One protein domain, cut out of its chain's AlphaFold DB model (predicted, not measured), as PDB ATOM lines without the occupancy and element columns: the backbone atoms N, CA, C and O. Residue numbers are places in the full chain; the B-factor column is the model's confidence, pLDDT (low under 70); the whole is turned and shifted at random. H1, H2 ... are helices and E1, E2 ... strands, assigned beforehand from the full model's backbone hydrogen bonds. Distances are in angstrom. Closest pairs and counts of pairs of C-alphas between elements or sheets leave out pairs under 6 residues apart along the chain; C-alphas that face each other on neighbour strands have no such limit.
ATOM      1  N   ARG A  10      58.405 -31.956 -37.771       48.03
ATOM      2  CA  ARG A  10      57.440 -31.996 -38.869       48.03
ATOM      3  C   ARG A  10      57.113 -33.451 -39.183       48.03
ATOM      4  O   ARG A  10      57.921 -34.149 -39.795       48.03
ATOM      5  N   VAL A  11      55.938 -33.911 -38.768       46.78
ATOM      6  CA  VAL A  11      55.371 -35.156 -39.295       46.78
ATOM      7  C   VAL A  11      54.508 -34.764 -40.486       46.78
ATOM      8  O   VAL A  11      53.415 -34.225 -40.316       46.78
ATOM      9  N   GLU A  12      55.039 -34.969 -41.691       46.31
ATOM     10  CA  GLU A  12      54.242 -34.877 -42.912       46.31
ATOM     11  C   GLU A  12      53.423 -36.156 -43.025       46.31
ATOM     12  O   GLU A  12      53.969 -37.245 -43.218       46.31
ATOM     13  N   LEU A  13      52.112 -36.025 -42.887       50.66
ATOM     14  CA  LEU A  13      51.201 -37.100 -43.207       50.66
ATOM     15  C   LEU A  13      50.488 -36.751 -44.506       50.66
ATOM     16  O   LEU A  13      49.647 -35.853 -44.576       50.66
ATOM     17  N   ILE A  14      50.888 -37.449 -45.559       50.88
ATOM     18  CA  ILE A  14      50.284 -37.334 -46.878       50.88
ATOM     19  C   ILE A  14      49.089 -38.280 -46.881       50.88
ATOM     20  O   ILE A  14      49.249 -39.486 -47.075       50.88
ATOM     21  N   THR A  15      47.894 -37.753 -46.626       52.91
ATOM     22  CA  THR A  15      46.671 -38.544 -46.771       52.91
ATOM     23  C   THR A  15      46.087 -38.370 -48.160       52.91
ATOM     24  O   THR A  15      45.724 -37.270 -48.574       52.91
ATOM     25  N   ALA A  16      45.987 -39.514 -48.836       46.84
ATOM     26  CA  ALA A  16      45.377 -39.728 -50.137       46.84
ATOM     27  C   ALA A  16      45.985 -38.906 -51.274       46.84
ATOM     28  O   ALA A  16      45.342 -38.015 -51.821       46.84
ATOM     29  N   ASP A  17      47.169 -39.325 -51.717       48.50
ATOM     30  CA  ASP A  17      47.727 -39.029 -53.043       48.50
ATOM     31  C   ASP A  17      46.944 -39.800 -54.133       48.50
ATOM     32  O   ASP A  17      47.466 -40.622 -54.889       48.50
ATOM     33  N   SER A  18      45.618 -39.666 -54.110       52.06
ATOM     34  CA  SER A  18      44.709 -40.490 -54.894       52.06
ATOM     35  C   SER A  18      43.623 -39.598 -55.489       52.06
ATOM     36  O   SER A  18      42.611 -39.332 -54.835       52.06
ATOM     37  N   PRO A  19      43.780 -39.165 -56.754       55.97
ATOM     38  CA  PRO A  19      42.810 -38.318 -57.456       55.97
ATOM     39  C   PRO A  19      41.451 -39.005 -57.709       55.97
ATOM     40  O   PRO A  19      40.614 -38.473 -58.429       55.97
ATOM     41  N   LYS A  20      41.233 -40.208 -57.158       53.25
ATOM     42  CA  LYS A  20      40.015 -41.016 -57.305       53.25
ATOM     43  C   LYS A  20      39.096 -40.997 -56.082       53.25
ATOM     44  O   LYS A  20      38.012 -41.568 -56.163       53.25
ATOM     45  N   HIS A  21      39.521 -40.425 -54.956       64.94
ATOM     46  CA  HIS A  21      38.691 -40.360 -53.755       64.94
ATOM     47  C   HIS A  21      37.977 -39.014 -53.656       64.94
ATOM     48  O   HIS A  21      38.610 -37.966 -53.748       64.94
ATOM     49  N   ASP A  22      36.663 -39.059 -53.420       76.38
ATOM     50  CA  ASP A  22      35.875 -37.869 -53.104       76.38
ATOM     51  C   ASP A  22      36.418 -37.192 -51.838       76.38
ATOM     52  O   ASP A  22      36.889 -37.858 -50.910       76.38
ATOM     53  N   GLN A  23      36.290 -35.867 -51.770       73.44
ATOM     54  CA  GLN A  23      36.776 -35.018 -50.678       73.44
ATOM     55  C   GLN A  23      36.408 -35.558 -49.283       73.44
ATOM     56  O   GLN A  23      37.257 -35.643 -48.400       73.44
ATOM     57  N   SER A  24      35.167 -36.027 -49.101       79.81
ATOM     58  CA  SER A  24      34.698 -36.618 -47.838       79.81
ATOM     59  C   SER A  24      35.499 -37.856 -47.416       79.81
ATOM     60  O   SER A  24      35.763 -38.051 -46.229       79.81
ATOM     61  N   THR A  25      35.908 -38.696 -48.369       80.44
ATOM     62  CA  THR A  25      36.727 -39.885 -48.093       80.44
ATOM     63  C   THR A  25      38.123 -39.476 -47.642       80.44
ATOM     64  O   THR A  25      38.615 -39.990 -46.641       80.44
ATOM     65  N   GLN A  26      38.720 -38.491 -48.311       77.88
ATOM     66  CA  GLN A  26      40.051 -37.990 -47.963       77.88
ATOM     67  C   GLN A  26      40.062 -37.335 -46.569       77.88
ATOM     68  O   GLN A  26      40.992 -37.550 -45.798       77.88
ATOM     69  N   ILE A  27      38.992 -36.621 -46.195       79.56
ATOM     70  CA  ILE A  27      38.815 -36.070 -44.839       79.56
ATOM     71  C   ILE A  27      38.698 -37.189 -43.795       79.56
ATOM     72  O   ILE A  27      39.333 -37.129 -42.745       79.56
ATOM     73  N   LYS A  28      37.910 -38.237 -44.067       81.31
ATOM     74  CA  LYS A  28      37.779 -39.380 -43.145       81.31
ATOM     75  C   LYS A  28      39.109 -40.090 -42.916       81.31
ATOM     76  O   LYS A  28      39.388 -40.489 -41.788       81.31
ATOM     77  N   GLU A  29      39.909 -40.249 -43.965       80.94
ATOM     78  CA  GLU A  29      41.247 -40.831 -43.862       80.94
ATOM     79  C   GLU A  29      42.172 -39.953 -43.015       80.94
ATOM     80  O   GLU A  29      42.772 -40.467 -42.075       80.94
ATOM     81  N   LEU A  30      42.189 -38.638 -43.254       76.94
ATOM     82  CA  LEU A  30      42.932 -37.661 -42.448       76.94
ATOM     83  C   LEU A  30      42.577 -37.738 -40.954       76.94
ATOM     84  O   LEU A  30      43.462 -37.796 -40.102       76.94
ATOM     85  N   LEU A  31      41.289 -37.813 -40.619       79.12
ATOM     86  CA  LEU A  31      40.833 -37.952 -39.231       79.12
ATOM     87  C   LEU A  31      41.217 -39.294 -38.603       79.12
ATOM     88  O   LEU A  31      41.611 -39.349 -37.436       79.12
ATOM     89  N   ALA A  32      41.099 -40.388 -39.358       79.81
ATOM     90  CA  ALA A  32      41.504 -41.709 -38.884       79.81
ATOM     91  C   ALA A  32      43.002 -41.743 -38.563       79.81
ATOM     92  O   ALA A  32      43.436 -42.380 -37.604       79.81
ATOM     93  N   ASP A  33      43.779 -41.029 -39.355       78.12
ATOM     94  CA  ASP A  33      45.211 -40.921 -39.223       78.12
ATOM     95  C   ASP A  33      45.657 -39.998 -38.078       78.12
ATOM     96  O   ASP A  33      46.571 -40.359 -37.334       78.12
ATOM     97  N   LEU A  34      44.967 -38.876 -37.853       75.50
ATOM     98  CA  LEU A  34      45.112 -38.063 -36.637       75.50
ATOM     99  C   LEU A  34      44.896 -38.914 -35.380       75.50
ATOM    100  O   LEU A  34      45.715 -38.904 -34.462       75.50
ATOM    101  N   LYS A  35      43.849 -39.745 -35.390       77.94
ATOM    102  CA  LYS A  35      43.533 -40.657 -34.288       77.94
ATOM    103  C   LYS A  35      44.617 -41.717 -34.059       77.94
ATOM    104  O   LYS A  35      44.886 -42.060 -32.911       77.94
ATOM    105  N   LYS A  36      45.259 -42.234 -35.116       80.25
ATOM    106  CA  LYS A  36      46.393 -43.178 -34.991       80.25
ATOM    107  C   LYS A  36      47.629 -42.535 -34.366       80.25
ATOM    108  O   LYS A  36      48.391 -43.235 -33.711       80.25
ATOM    109  N   GLN A  37      47.835 -41.240 -34.589       68.38
ATOM    110  CA  GLN A  37      48.953 -40.483 -34.023       68.38
ATOM    111  C   GLN A  37      48.661 -39.936 -32.620       68.38
ATOM    112  O   GLN A  37      49.437 -39.131 -32.115       68.38
ATOM    113  N   GLU A  38      47.553 -40.366 -32.002       72.19
ATOM    114  CA  GLU A  38      47.096 -39.885 -30.692       72.19
ATOM    115  C   GLU A  38      46.902 -38.359 -30.665       72.19
ATOM    116  O   GLU A  38      47.063 -37.709 -29.634       72.19
ATOM    117  N   ILE A  39      46.548 -37.777 -31.817       71.75
ATOM    118  CA  ILE A  39      46.230 -36.359 -31.937       71.75
ATOM    119  C   ILE A  39      44.729 -36.185 -31.772       71.75
ATOM    120  O   ILE A  39      43.933 -36.583 -32.626       71.75
ATOM    121  N   GLU A  40      44.354 -35.557 -30.666       69.50
ATOM    122  CA  GLU A  40      42.973 -35.238 -30.344       69.50
ATOM    123  C   GLU A  40      42.726 -33.753 -30.629       69.50
ATOM    124  O   GLU A  40      43.256 -32.871 -29.958       69.50
ATOM    125  N   ILE A  41      41.966 -33.470 -31.687       70.56
ATOM    126  CA  ILE A  41      41.560 -32.104 -32.027       70.56
ATOM    127  C   ILE A  41      40.270 -31.817 -31.269       70.56
ATOM    128  O   ILE A  41      39.291 -32.542 -31.436       70.56
ATOM    129  N   ALA A  42      40.290 -30.777 -30.434       69.25
ATOM    130  CA  ALA A  42      39.176 -30.429 -29.554       69.25
ATOM    131  C   ALA A  42      37.867 -30.168 -30.320       69.25
ATOM    132  O   ALA A  42      36.798 -30.510 -29.820       69.25
ATOM    133  N   ASP A  43      37.964 -29.619 -31.535       76.31
ATOM    134  CA  ASP A  43      36.824 -29.367 -32.413       76.31
ATOM    135  C   ASP A  43      37.000 -30.066 -33.774       76.31
ATOM    136  O   ASP A  43      37.446 -29.499 -34.774       76.31
ATOM    137  N   GLN A  44      36.709 -31.371 -33.797       75.06
ATOM    138  CA  GLN A  44      36.748 -32.156 -35.034       75.06
ATOM    139  C   GLN A  44      35.668 -31.732 -36.038       75.06
ATOM    140  O   GLN A  44      35.884 -31.888 -37.239       75.06
ATOM    141  N   GLU A  45      34.521 -31.221 -35.583       78.25
ATOM    142  CA  GLU A  45      33.443 -30.777 -36.477       78.25
ATOM    143  C   GLU A  45      33.830 -29.491 -37.209       78.25
ATOM    144  O   GLU A  45      33.604 -29.381 -38.420       78.25
ATOM    145  N   GLU A  46      34.483 -28.561 -36.513       80.06
ATOM    146  CA  GLU A  46      35.068 -27.363 -37.112       80.06
ATOM    147  C   GLU A  46      36.175 -27.722 -38.109       80.06
ATOM    148  O   GLU A  46      36.188 -27.184 -39.216       80.06
ATOM    149  N   LEU A  47      37.047 -28.687 -37.781       77.81
ATOM    150  CA  LEU A  47      38.033 -29.216 -38.733       77.81
ATOM    151  C   LEU A  47      37.363 -29.776 -39.985       77.81
ATOM    152  O   LEU A  47      37.746 -29.422 -41.093       77.81
ATOM    153  N   ILE A  48      36.365 -30.646 -39.840       81.25
ATOM    154  CA  ILE A  48      35.671 -31.238 -40.991       81.25
ATOM    155  C   ILE A  48      35.039 -30.152 -41.859       81.25
ATOM    156  O   ILE A  48      35.166 -30.209 -43.080       81.25
ATOM    157  N   SER A  49      34.375 -29.179 -41.236       83.12
ATOM    158  CA  SER A  49      33.700 -28.090 -41.943       83.12
ATOM    159  C   SER A  49      34.700 -27.235 -42.709       83.12
ATOM    160  O   SER A  49      34.533 -27.041 -43.910       83.12
ATOM    161  N   ALA A  50      35.795 -26.831 -42.061       81.75
ATOM    162  CA  ALA A  50      36.849 -26.071 -42.714       81.75
ATOM    163  C   ALA A  50      37.445 -26.850 -43.887       81.75
ATOM    164  O   ALA A  50      37.553 -26.300 -44.975       81.75
ATOM    165  N   LEU A  51      37.744 -28.145 -43.716       79.25
ATOM    166  CA  LEU A  51      38.267 -28.988 -44.794       79.25
ATOM    167  C   LEU A  51      37.282 -29.127 -45.963       79.25
ATOM    168  O   LEU A  51      37.726 -29.161 -47.111       79.25
ATOM    169  N   LEU A  52      35.976 -29.231 -45.697       80.12
ATOM    170  CA  LEU A  52      34.930 -29.308 -46.726       80.12
ATOM    171  C   LEU A  52      34.804 -28.005 -47.524       80.12
ATOM    172  O   LEU A  52      34.509 -28.057 -48.715       80.12
ATOM    173  N   GLU A  53      35.057 -26.863 -46.890       81.25
ATOM    174  CA  GLU A  53      35.048 -25.544 -47.530       81.25
ATOM    175  C   GLU A  53      36.331 -25.244 -48.327       81.25
ATOM    176  O   GLU A  53      36.358 -24.288 -49.102       81.25
ATOM    177  N   MET A  54      37.389 -26.056 -48.189       78.69
ATOM    178  CA  MET A  54      38.624 -25.878 -48.958       78.69
ATOM    179  C   MET A  54      38.427 -26.285 -50.416       78.69
ATOM    180  O   MET A  54      38.287 -27.471 -50.731       78.69
ATOM    181  N   ASP A  55      38.517 -25.305 -51.305       69.94
ATOM    182  CA  ASP A  55      38.529 -25.543 -52.743       69.94
ATOM    183  C   ASP A  55      39.890 -26.066 -53.234       69.94
ATOM    184  O   ASP A  55      40.929 -25.867 -52.593       69.94
ATOM    185  N   ILE A  56      39.867 -26.780 -54.367       64.50
ATOM    186  CA  ILE A  56      41.044 -27.441 -54.970       64.50
ATOM    187  C   ILE A  56      41.974 -26.435 -55.674       64.50
ATOM    188  O   ILE A  56      43.147 -26.753 -55.879       64.50
ATOM    189  N   ASP A  57      41.478 -25.235 -55.995       59.56
ATOM    190  CA  ASP A  57      42.207 -24.219 -56.755       59.56
ATOM    191  C   ASP A  57      42.597 -22.983 -55.919       59.56
ATOM    192  O   ASP A  57      41.771 -22.344 -55.270       59.56
ATOM    193  N   GLU A  58      43.896 -22.690 -56.021       49.31
ATOM    194  CA  GLU A  58      44.662 -21.464 -55.756       49.31
ATOM    195  C   GLU A  58      44.890 -20.958 -54.303       49.31
ATOM    196  O   GLU A  58      44.123 -20.236 -53.670       49.31
ATOM    197  N   ASP A  59      46.109 -21.280 -53.852       49.97
ATOM    198  CA  ASP A  59      47.069 -20.437 -53.123       49.97
ATOM    199  C   ASP A  59      47.062 -20.303 -51.601       49.97
ATOM    200  O   ASP A  59      48.114 -19.920 -51.084       49.97
ATOM    201  N   MET A  60      46.018 -20.634 -50.831       58.16
ATOM    202  CA  MET A  60      46.165 -20.475 -49.365       58.16
ATOM    203  C   MET A  60      45.143 -21.163 -48.456       58.16
ATOM    204  O   MET A  60      44.967 -20.745 -47.313       58.16
ATOM    205  N   ASN A  61      44.503 -22.247 -48.894       65.25
ATOM    206  CA  ASN A  61      43.679 -23.030 -47.977       65.25
ATOM    207  C   ASN A  61      44.608 -23.857 -47.077       65.25
ATOM    208  O   ASN A  61      45.003 -24.972 -47.417       65.25
ATOM    209  N   ILE A  62      45.006 -23.269 -45.948       73.81
ATOM    210  CA  ILE A  62      45.699 -23.931 -44.844       73.81
ATOM    211  C   ILE A  62      44.841 -23.738 -43.598       73.81
ATOM    212  O   ILE A  62      44.707 -22.624 -43.097       73.81
ATOM    213  N   CYS A  63      44.290 -24.823 -43.073       78.25
ATOM    214  CA  CYS A  63      43.612 -24.806 -41.789       78.25
ATOM    215  C   CYS A  63      44.608 -25.234 -40.712       78.25
ATOM    216  O   CYS A  63      45.084 -26.372 -40.714       78.25
ATOM    217  N   GLN A  64      44.952 -24.316 -39.810       80.12
ATOM    218  CA  GLN A  64      45.805 -24.610 -38.665       80.12
ATOM    219  C   GLN A  64      44.953 -24.780 -37.410       80.12
ATOM    220  O   GLN A  64      44.204 -23.887 -37.029       80.12
ATOM    221  N   TYR A  65      45.126 -25.916 -36.748       78.69
ATOM    222  CA  TYR A  65      44.466 -26.270 -35.503       78.69
ATOM    223  C   TYR A  65      45.497 -26.442 -34.404       78.69
ATOM    224  O   TYR A  65      46.502 -27.135 -34.569       78.69
ATOM    225  N   GLN A  66      45.238 -25.825 -33.258       78.81
ATOM    226  CA  GLN A  66      46.034 -26.064 -32.070       78.81
ATOM    227  C   GLN A  66      45.530 -27.332 -31.377       78.81
ATOM    228  O   GLN A  66      44.360 -27.420 -31.017       78.81
ATOM    229  N   VAL A  67      46.416 -28.314 -31.221       75.06
ATOM    230  CA  VAL A  67      46.124 -29.561 -30.498       75.06
ATOM    231  C   VAL A  67      46.334 -29.320 -29.009       75.06
ATOM    232  O   VAL A  67      45.454 -29.577 -28.195       75.06
ATOM    233  N   ASP A  68      47.490 -28.757 -28.657       76.00
ATOM    234  CA  ASP A  68      47.837 -28.376 -27.292       76.00
ATOM    235  C   ASP A  68      48.845 -27.205 -27.286       76.00
ATOM    236  O   ASP A  68      49.176 -26.625 -28.322       76.00
ATOM    237  N   GLN A  69      49.338 -26.817 -26.108       77.69
ATOM    238  CA  GLN A  69      50.285 -25.700 -25.962       77.69
ATOM    239  C   GLN A  69      51.650 -25.940 -26.636       77.69
ATOM    240  O   GLN A  69      52.388 -24.986 -26.869       77.69
ATOM    241  N   SER A  70      51.970 -27.191 -26.948       75.94
ATOM    242  CA  SER A  70      53.203 -27.664 -27.577       75.94
ATOM    243  C   SER A  70      52.992 -28.230 -28.983       75.94
ATOM    244  O   SER A  70      53.963 -28.607 -29.625       75.94
ATOM    245  N   LYS A  71      51.760 -28.324 -29.498       74.50
ATOM    246  CA  LYS A  71      51.483 -28.963 -30.793       74.50
ATOM    247  C   LYS A  71      50.396 -28.255 -31.582       74.50
ATOM    248  O   LYS A  71      49.344 -27.884 -31.062       74.50
ATOM    249  N   SER A  72      50.614 -28.148 -32.883       81.50
ATOM    250  CA  SER A  72      49.614 -27.705 -33.851       81.50
ATOM    251  C   SER A  72      49.607 -28.615 -35.070       81.50
ATOM    252  O   SER A  72      50.628 -29.189 -35.435       81.50
ATOM    253  N   VAL A  73      48.458 -28.735 -35.713       81.00
ATOM    254  CA  VAL A  73      48.263 -29.451 -36.972       81.00
ATOM    255  C   VAL A  73      47.910 -28.422 -38.023       81.00
ATOM    256  O   VAL A  73      47.069 -27.566 -37.794       81.00
ATOM    257  N   SER A  74      48.551 -28.473 -39.178       81.31
ATOM    258  CA  SER A  74      48.213 -27.653 -40.337       81.31
ATOM    259  C   SER A  74      47.799 -28.577 -41.465       81.31
ATOM    260  O   SER A  74      48.542 -29.488 -41.817       81.31
ATOM    261  N   VAL A  75      46.606 -28.378 -42.008       79.19
ATOM    262  CA  VAL A  75      46.096 -29.156 -43.137       79.19
ATOM    263  C   VAL A  75      45.947 -28.232 -44.326       79.19
ATOM    264  O   VAL A  75      45.380 -27.155 -44.201       79.19
ATOM    265  N   SER A  76      46.453 -28.649 -45.477       80.44
ATOM    266  CA  SER A  76      46.340 -27.920 -46.739       80.44
ATOM    267  C   SER A  76      45.677 -28.789 -47.796       80.44
ATOM    268  O   SER A  76      45.867 -30.004 -47.799       80.44
ATOM    269  N   ARG A  77      44.886 -28.184 -48.683       77.00
ATOM    270  CA  ARG A  77      44.288 -28.864 -49.837       77.00
ATOM    271  C   ARG A  77      45.115 -28.543 -51.077       77.00
ATOM    272  O   ARG A  77      45.308 -27.379 -51.398       77.00
ATOM    273  N   GLY A  78      45.607 -29.569 -51.760       73.12
ATOM    274  CA  GLY A  78      46.254 -29.439 -53.062       73.12
ATOM    275  C   GLY A  78      45.490 -30.195 -54.144       73.12
ATOM    276  O   GLY A  78      44.573 -30.966 -53.856       73.12
ATOM    277  N   ALA A  79      45.941 -30.048 -55.391       69.50
ATOM    278  CA  ALA A  79      45.382 -30.729 -56.566       69.50
ATOM    279  C   ALA A  79      45.253 -32.258 -56.412       69.50
ATOM    280  O   ALA A  79      44.433 -32.892 -57.075       69.50
ATOM    281  N   HIS A  80      46.064 -32.856 -55.537       67.88
ATOM    282  CA  HIS A  80      46.145 -34.302 -55.355       67.88
ATOM    283  C   HIS A  80      45.499 -34.823 -54.070       67.88
ATOM    284  O   HIS A  80      45.352 -36.035 -53.945       67.88
ATOM    285  N   GLY A  81      45.083 -33.965 -53.133       72.94
ATOM    286  CA  GLY A  81      44.646 -34.438 -51.819       72.94
ATOM    287  C   GLY A  81      44.787 -33.406 -50.706       72.94
ATOM    288  O   GLY A  81      44.989 -32.219 -50.959       72.94
ATOM    289  N   TYR A  82      44.687 -33.870 -49.459       77.31
ATOM    290  CA  TYR A  82      45.020 -33.063 -48.286       77.31
ATOM    291  C   TYR A  82      46.420 -33.417 -47.788       77.31
ATOM    292  O   TYR A  82      46.741 -34.590 -47.593       77.31
ATOM    293  N   LYS A  83      47.247 -32.406 -47.534       77.00
ATOM    294  CA  LYS A  83      48.540 -32.560 -46.872       77.00
ATOM    295  C   LYS A  83      48.420 -32.083 -45.434       77.00
ATOM    296  O   LYS A  83      48.056 -30.932 -45.203       77.00
ATOM    297  N   MET A  84      48.756 -32.952 -44.489       76.69
ATOM    298  CA  MET A  84      48.793 -32.632 -43.068       76.69
ATOM    299  C   MET A  84      50.230 -32.497 -42.579       76.69
ATOM    300  O   MET A  84      51.083 -33.335 -42.868       76.69
ATOM    301  N   GLU A  85      50.483 -31.463 -41.793       77.75
ATOM    302  CA  GLU A  85      51.753 -31.209 -41.130       77.75
ATOM    303  C   GLU A  85      51.512 -31.007 -39.639       77.75
ATOM    304  O   GLU A  85      50.769 -30.117 -39.228       77.75
ATOM    305  N   ILE A  86      52.141 -31.836 -38.814       76.50
ATOM    306  CA  ILE A  86      52.131 -31.659 -37.362       76.50
ATOM    307  C   ILE A  86      53.378 -30.863 -36.990       76.50
ATOM    308  O   ILE A  86      54.490 -31.269 -37.325       76.50
ATOM    309  N   ASN A  87      53.193 -29.735 -36.312       77.31
ATOM    310  CA  ASN A  87      54.257 -28.888 -35.788       77.31
ATOM    311  C   ASN A  87      54.274 -29.007 -34.263       77.31
ATOM    312  O   ASN A  87      53.305 -28.620 -33.607       77.31
ATOM    313  N   GLU A  88      55.370 -29.530 -33.717       72.88
ATOM    314  CA  GLU A  88      55.631 -29.605 -32.275       72.88
ATOM    315  C   GLU A  88      56.592 -28.471 -31.854       72.88
ATOM    316  O   GLU A  88      57.560 -28.199 -32.570       72.88
ATOM    317  N   TYR A  89      56.324 -27.809 -30.724       68.06
ATOM    318  CA  TYR A  89      57.045 -26.653 -30.177       68.06
ATOM    319  C   TYR A  89      57.621 -26.941 -28.784       68.06
ATOM    320  O   TYR A  89      56.909 -27.549 -27.954       68.06
TER     321      TYR A  89
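AT A GLANCE: This is residues 10 to 89 of the 89 residues of an uncharacterized protein of Candidatus Jacksonbacteria bacterium (UniProt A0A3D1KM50). One twisted sheet of four strands has two helices, H1 and H2, packed side by side over one face, while the other face bears no named helix. H1 covers the part of the sheet towards E1 and E4, and H2 covers the part towards E3 and E2; both helices run along the strands, opposite ways to each other. The printed part has 80 residues, with two named helices and four named strands in the order E1, H1, H2, E2, E3, E4. The sheet's order is E1, E4, E3, E2, antiparallel throughout, and the class is mixed, helices and strands. The whole is compact, with a radius of gyration of the C-alphas of 11.8 A, and it is rounded, with spans of 34 by 25 by 23 A.

IN THESE COORDINATES: The first named element is E1, residues 11 to 15, whose C-alpha 11 is at (55.371, -35.156, -39.295); it is 12.0 A long from first to last C-alpha. H1, residues 23 to 36, is the longest helix by residues and measures 20.1 A, beginning with C-alpha 23 at (36.776, -35.018, -50.678). H2, residues 44 to 53, is 14.2 A long. Then E2 takes residues 62 to 68, with 18.2 A. E3, residues 71 to 78, and E4, residues 81 to 88, are the longest strands by residues, each 22.9 A long. E4 ends with C-alpha 88 at (55.631, -29.605, -32.275).

HOW THE PARTS SIT: In the sheet, E1 and E2 are the edge strands, and E4 and E3 are inner strands. E1 and E4 are antiparallel at 162 degrees between their directions, and N 13 is within hydrogen-bond range of O 84 at 2.9 A, as is N 84 of O 13 at 3.0 A. E4 and E3, a hairpin, are antiparallel at 161 degrees, with N 83 and O 76 at 2.8 A and N 74 and O 85 at 2.8 A. E3 and E2, also a hairpin, are antiparallel at 161 degrees, with N 65 and O 73 at 2.8 A. E2, E3 and E4 form a meander, each strand the antiparallel neighbour of the one before with no named helix between. E1 and E2 are apart. H1 and H2 lie on the same face of the sheet, which gives two layers, helices on one face of a sheet. H1 is on the sheet at a height of 9.2 A; it lies over E4 and only just over E1, on which 3 of its 14 C-alphas fall. On the local plane it stands at 26 degrees to E4 and runs along the strands. The closest C-alphas of H1 and E4 are those of Gln 26 and Gly 81, 7.0 A apart. H2 is on the sheet at a height of 9.4 A, over E3, and at 20 degrees to E3 on the local plane it too runs along the strands. The closest C-alphas of H2 and E2 are those of Ala 50 and Cys 63, 6.9 A apart. H1 touches H2 with residues 23 to 27 alone, and their closest C-alphas are those of Ile 27 and Ile 48, 6.9 A apart. They form a helical hairpin, with a shallow tilt of 32 degrees, opposite ways. In H1 and H2 every O i to N i+4 pair is within hydrogen-bond range.

THE WHOLE: The two C-alphas farthest apart, those of Lys 20 and Gln 69, are 36.4 A from each other. The printed part has no cut and ends at Tyr 89, the chain's last residue. The links E2 to E3 and E3 to E4 are tight, the other three are short, and no link is long. The mean pLDDT of the printed part is 71.5; residues 10 to 21 and 55 to 61 are among those under 70, and E1 has a mean of 50.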